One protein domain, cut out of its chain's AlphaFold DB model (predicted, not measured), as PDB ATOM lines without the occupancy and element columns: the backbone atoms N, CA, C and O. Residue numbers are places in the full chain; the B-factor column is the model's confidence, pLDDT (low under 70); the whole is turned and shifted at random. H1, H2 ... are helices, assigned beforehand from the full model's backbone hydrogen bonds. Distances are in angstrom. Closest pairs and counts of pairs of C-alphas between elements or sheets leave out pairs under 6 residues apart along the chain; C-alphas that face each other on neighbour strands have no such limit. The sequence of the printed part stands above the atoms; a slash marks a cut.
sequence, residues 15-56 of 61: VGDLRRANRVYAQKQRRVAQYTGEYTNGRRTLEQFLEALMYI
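Overview. This is residues 15 to 56 of the 61 residues of an uncharacterized protein of Trichinella nelsoni (UniProt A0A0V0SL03). A long straight helix, H1, is followed by a tight turn and a much shorter helix, H2, which folds back beside the later part of H1 as a lopsided helical hairpin. Residues 15 to 26 of H1 stick out beyond the paired part as a free arm. The printed part has 42 residues with two named helices, H1 then H2, and no named strand; its class is all helix. The whole is loose, with a radius of gyration of the C-alphas of 12.7 A, and rod-shaped, spanning 40 by 17 by 7 A.

Along the chain. H1 holds residues 15 to 40, 36.6 A from first to last C-alpha, beginning at C-alpha 15 (45.455, 1.744, -22.371) and ending at C-alpha 40 (27.614, 24.170, 0.338). H2 holds residues 46 to 54, 12.4 A long, ending at C-alpha 54 (23.800, 19.905, -16.768).

Arrangement. H1 and H2 form a helical hairpin and run opposite ways at a shallow tilt of 11 degrees. H1 touches H2 with residues 32 to 39 alone; their closest C-alphas, those of Tyr 35 and Phe 49, are 6.3 A apart. In H1 and H2 every O i to N i+4 pair is within hydrogen-bond range.

Size, cuts and confidence. The two C-alphas farthest apart, those of Val 15 and Gly 42, are 40.5 A apart. The printed part has no cut, and its link from H1 to H2 is tight. No printed residue is under 70 in pLDDT.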
ATOM      1  N   VAL A  15      45.039   0.962 -23.552       89.75
ATOM      2  CA  VAL A  15      45.455   1.744 -22.371       89.75
ATOM      3  C   VAL A  15      45.491   3.252 -22.679       89.75
ATOM      4  O   VAL A  15      45.251   4.070 -21.789       89.75
ATOM      5  N   GLY A  16      45.765   3.635 -23.931       90.62
ATOM      6  CA  GLY A  16      45.729   5.026 -24.390       90.62
ATOM      7  C   GLY A  16      44.322   5.623 -24.349       90.62
ATOM      8  O   GLY A  16      44.139   6.719 -23.810       90.62
ATOM      9  N   ASP A  17      43.328   4.870 -24.823       88.00
ATOM     10  CA  ASP A  17      41.915   5.271 -24.812       88.00
ATOM     11  C   ASP A  17      41.413   5.468 -23.381       88.00
ATOM     12  O   ASP A  17      40.832   6.504 -23.043       88.00
ATOM     13  N   LEU A  18      41.749   4.525 -22.498       89.00
ATOM     14  CA  LEU A  18      41.432   4.603 -21.074       89.00
ATOM     15  C   LEU A  18      42.108   5.799 -20.394       89.00
ATOM     16  O   LEU A  18      41.469   6.502 -19.612       89.00
ATOM     17  N   ARG A  19      43.379   6.088 -20.703       92.12
ATOM     18  CA  ARG A  19      44.080   7.271 -20.168       92.12
ATOM     19  C   ARG A  19      43.420   8.574 -20.613       92.12
ATOM     20  O   ARG A  19      43.280   9.489 -19.797       92.12
ATOM     21  N   ARG A  20      42.999   8.671 -21.878       88.81
ATOM     22  CA  ARG A  20      42.299   9.853 -22.405       88.81
ATOM     23  C   ARG A  20      40.946  10.036 -21.717       88.81
ATOM     24  O   ARG A  20      40.663  11.133 -21.234       88.81
ATOM     25  N   ALA A  21      40.161   8.966 -21.597       86.62
ATOM     26  CA  ALA A  21      38.880   8.983 -20.897       86.62
ATOM     27  C   ALA A  21      39.039   9.359 -19.417       86.62
ATOM     28  O   ALA A  21      38.326  10.232 -18.919       86.62
ATOM     29  N   ASN A  22      40.031   8.785 -18.733       88.88
ATOM     30  CA  ASN A  22      40.300   9.075 -17.328       88.88
ATOM     31  C   ASN A  22      40.717  10.539 -17.106       88.88
ATOM     32  O   ASN A  22      40.320  11.152 -16.119       88.88
ATOM     33  N   ARG A  23      41.459  11.153 -18.038       90.25
ATOM     34  CA  ARG A  23      41.815  12.581 -17.953       90.25
ATOM     35  C   ARG A  23      40.583  13.485 -18.041       90.25
ATOM     36  O   ARG A  23      40.465  14.427 -17.256       90.25
ATOM     37  N   VAL A  24      39.667  13.190 -18.965       88.00
ATOM     38  CA  VAL A  24      38.396  13.921 -19.102       88.00
ATOM     39  C   VAL A  24      37.532  13.716 -17.858       88.00
ATOM     40  O   VAL A  24      37.014  14.682 -17.299       88.00
ATOM     41  N   TYR A  25      37.431  12.478 -17.376       87.31
ATOM     42  CA  TYR A  25      36.706  12.154 -16.153       87.31
ATOM     43  C   TYR A  25      37.261  12.911 -14.938       87.31
ATOM     44  O   TYR A  25      36.506  13.576 -14.233       87.31
ATOM     45  N   ALA A  26      38.581  12.905 -14.740       91.50
ATOM     46  CA  ALA A  26      39.235  13.616 -13.646       91.50
ATOM     47  C   ALA A  26      38.987  15.133 -13.697       91.50
ATOM     48  O   ALA A  26      38.784  15.766 -12.662       91.50
ATOM     49  N   GLN A  27      38.961  15.734 -14.890       90.31
ATOM     50  CA  GLN A  27      38.618  17.150 -15.044       90.31
ATOM     51  C   GLN A  27      37.164  17.432 -14.643       90.31
ATOM     52  O   GLN A  27      36.892  18.425 -13.966       90.31
ATOM     53  N   LYS A  28      36.229  16.556 -15.026       86.94
ATOM     54  CA  LYS A  28      34.814  16.680 -14.652       86.94
ATOM     55  C   LYS A  28      34.612  16.518 -13.152       86.94
ATOM     56  O   LYS A  28      33.927  17.339 -12.554       86.94
ATOM     57  N   GLN A  29      35.278  15.540 -12.538       89.81
ATOM     58  CA  GLN A  29      35.261  15.336 -11.088       89.81
ATOM     59  C   GLN A  29      35.701  16.595 -10.331       89.81
ATOM     60  O   GLN A  29      35.046  16.998  -9.373       89.81
ATOM     61  N   ARG A  30      36.742  17.291 -10.809       93.62
ATOM     62  CA  ARG A  30      37.161  18.573 -10.218       93.62
ATOM     63  C   ARG A  30      36.086  19.658 -10.326       93.62
ATOM     64  O   ARG A  30      35.863  20.369  -9.355       93.62
ATOM     65  N   ARG A  31      35.412  19.780 -11.477       90.50
ATOM     66  CA  ARG A  31      34.329  20.766 -11.664       90.50
ATOM     67  C   ARG A  31      33.123  20.468 -10.774       90.50
ATOM     68  O   ARG A  31      32.595  21.386 -10.160       90.50
ATOM     69  N   VAL A  32      32.733  19.196 -10.656       89.81
ATOM     70  CA  VAL A  32      31.665  18.772  -9.735       89.81
ATOM     71  C   VAL A  32      32.033  19.141  -8.300       89.81
ATOM     72  O   VAL A  32      31.256  19.820  -7.639       89.81
ATOM     73  N   ALA A  33      33.243  18.793  -7.848       91.75
ATOM     74  CA  ALA A  33      33.704  19.116  -6.499       91.75
ATOM     75  C   ALA A  33      33.706  20.631  -6.224       91.75
ATOM     76  O   ALA A  33      33.272  21.068  -5.159       91.75
ATOM     77  N   GLN A  34      34.134  21.442  -7.198       90.12
ATOM     78  CA  GLN A  34      34.090  22.900  -7.094       90.12
ATOM     79  C   GLN A  34      32.653  23.413  -6.936       90.12
ATOM     80  O   GLN A  34      32.374  24.198  -6.034       90.12
ATOM     81  N   TYR A  35      31.732  22.965  -7.789       88.38
ATOM     82  CA  TYR A  35      30.346  23.430  -7.762       88.38
ATOM     83  C   TYR A  35      29.619  22.985  -6.492       88.38
ATOM     84  O   TYR A  35      28.843  23.754  -5.931       88.38
ATOM     85  N   THR A  36      29.921  21.786  -5.992       88.94
ATOM     86  CA  THR A  36      29.425  21.314  -4.695       88.94
ATOM     87  C   THR A  36      29.972  22.174  -3.556       88.94
ATOM     88  O   THR A  36      29.226  22.539  -2.649       88.94
ATOM     89  N   GLY A  37      31.247  22.569  -3.616       91.25
ATOM     90  CA  GLY A  37      31.834  23.527  -2.679       91.25
ATOM     91  C   GLY A  37      31.157  24.903  -2.721       91.25
ATOM     92  O   GLY A  37      30.917  25.513  -1.685       91.25
ATOM     93  N   GLU A  38      30.803  25.404  -3.902       90.12
ATOM     94  CA  GLU A  38      30.100  26.686  -4.049       90.12
ATOM     95  C   GLU A  38      28.653  26.626  -3.535       90.12
ATOM     96  O   GLU A  38      28.208  27.568  -2.879       90.12
ATOM     97  N   TYR A  39      27.946  25.515  -3.765       87.12
ATOM     98  CA  TYR A  39      26.606  25.275  -3.220       87.12
ATOM     99  C   TYR A  39      26.616  25.181  -1.688       87.12
ATOM    100  O   TYR A  39      25.867  25.885  -1.016       87.12
ATOM    101  N   THR A  40      27.508  24.361  -1.122       89.00
ATOM    102  CA  THR A  40      27.614  24.170   0.338       89.00
ATOM    103  C   THR A  40      28.032  25.440   1.078       89.00
ATOM    104  O   THR A  40      27.599  25.662   2.202       89.00
ATOM    105  N   ASN A  41      28.804  26.314   0.428       90.25
ATOM    106  CA  ASN A  41      29.179  27.624   0.963       90.25
ATOM    107  C   ASN A  41      28.134  28.727   0.692       90.25
ATOM    108  O   ASN A  41      28.420  29.900   0.930       90.25
ATOM    109  N   GLY A  42      26.959  28.389   0.144       87.38
ATOM    110  CA  GLY A  42      25.874  29.334  -0.142       87.38
ATOM    111  C   GLY A  42      26.156  30.325  -1.278       87.38
ATOM    112  O   GLY A  42      25.375  31.247  -1.493       87.38
ATOM    113  N   ARG A  43      27.261  30.151  -2.017       85.75
ATOM    114  CA  ARG A  43      27.633  30.994  -3.171       85.75
ATOM    115  C   ARG A  43      26.864  30.638  -4.442       85.75
ATOM    116  O   ARG A  43      26.846  31.439  -5.370       85.75
ATOM    117  N   ARG A  44      26.246  29.455  -4.485       84.75
ATOM    118  CA  ARG A  44      25.294  29.050  -5.524       84.75
ATOM    119  C   ARG A  44      23.994  28.568  -4.919       84.75
ATOM    120  O   ARG A  44      23.999  27.832  -3.934       84.75
ATOM    121  N   THR A  45      22.892  28.917  -5.570       89.06
ATOM    122  CA  THR A  45      21.591  28.309  -5.293       89.06
ATOM    123  C   THR A  45      21.552  26.866  -5.802       89.06
ATOM    124  O   THR A  45      22.375  26.453  -6.625       89.06
ATOM    125  N   LEU A  46      20.581  26.081  -5.325       84.00
ATOM    126  CA  LEU A  46      20.366  24.715  -5.812       84.00
ATOM    127  C   LEU A  46      20.127  24.690  -7.331       84.00
ATOM    128  O   LEU A  46      20.674  23.842  -8.025       84.00
ATOM    129  N   GLU A  47      19.368  25.654  -7.848       86.44
ATOM    130  CA  GLU A  47      19.089  25.798  -9.279       86.44
ATOM    131  C   GLU A  47      20.369  26.058 -10.089       86.44
ATOM    132  O   GLU A  47      20.649  25.339 -11.044       86.44
ATOM    133  N   GLN A  48      21.225  26.982  -9.636       85.06
ATOM    134  CA  GLN A  48      22.523  27.264 -10.268       85.06
ATOM    135  C   GLN A  48      23.499  26.083 -10.178       85.06
ATOM    136  O   GLN A  48      24.359  25.894 -11.043       85.06
ATOM    137  N   PHE A  49      23.410  25.287  -9.114       86.12
ATOM    138  CA  PHE A  49      24.186  24.059  -8.991       86.12
ATOM    139  C   PHE A  49      23.728  23.015 -10.018       86.12
ATOM    140  O   PHE A  49      24.564  22.469 -10.739       86.12
ATOM    141  N   LEU A  50      22.417  22.782 -10.132       86.06
ATOM    142  CA  LEU A  50      21.834  21.834 -11.085       86.06
ATOM    143  C   LEU A  50      22.095  22.241 -12.541       86.06
ATOM    144  O   LEU A  50      22.500  21.399 -13.344       86.06
ATOM    145  N   GLU A  51      21.954  23.524 -12.871       86.56
ATOM    146  CA  GLU A  51      22.276  24.061 -14.195       86.56
ATOM    147  C   GLU A  51      23.750  23.809 -14.545       86.56
ATOM    148  O   GLU A  51      24.077  23.263 -15.601       86.56
ATOM    149  N   ALA A  52      24.662  24.107 -13.622       84.00
ATOM    150  CA  ALA A  52      26.082  23.904 -13.857       84.00
ATOM    151  C   ALA A  52      26.477  22.422 -13.990       84.00
ATOM    152  O   ALA A  52      27.441  22.112 -14.693       84.00
ATOM    153  N   LEU A  53      25.746  21.503 -13.347       84.25
ATOM    154  CA  LEU A  53      25.906  20.060 -13.551       84.25
ATOM    155  C   LEU A  53      25.415  19.612 -14.930       84.25
ATOM    156  O   LEU A  53      26.063  18.768 -15.555       84.25
ATOM    157  N   MET A  54      24.326  20.197 -15.434       83.69
ATOM    158  CA  MET A  54      23.800  19.905 -16.768       83.69
ATOM    159  C   MET A  54      24.847  20.211 -17.852       83.69
ATOM    160  O   MET A  54      25.103  19.366 -18.704       83.69
ATOM    161  N   TYR A  55      25.574  21.326 -17.745       71.88
ATOM    162  CA  TYR A  55      26.668  21.685 -18.666       71.88
ATOM    163  C   TYR A  55      27.958  20.851 -18.514       71.88
ATOM    164  O   TYR A  55      28.888  20.987 -19.310       71.88
ATOM    165  N   ILE A  56      28.054  19.978 -17.503       73.88
ATOM    166  CA  ILE A  56      29.165  19.018 -17.371       73.88
ATOM    167  C   ILE A  56      28.884  17.735 -18.177       73.88
ATOM    168  O   ILE A  56      29.801  16.930 -18.402       73.88
TER     169      ILE A  56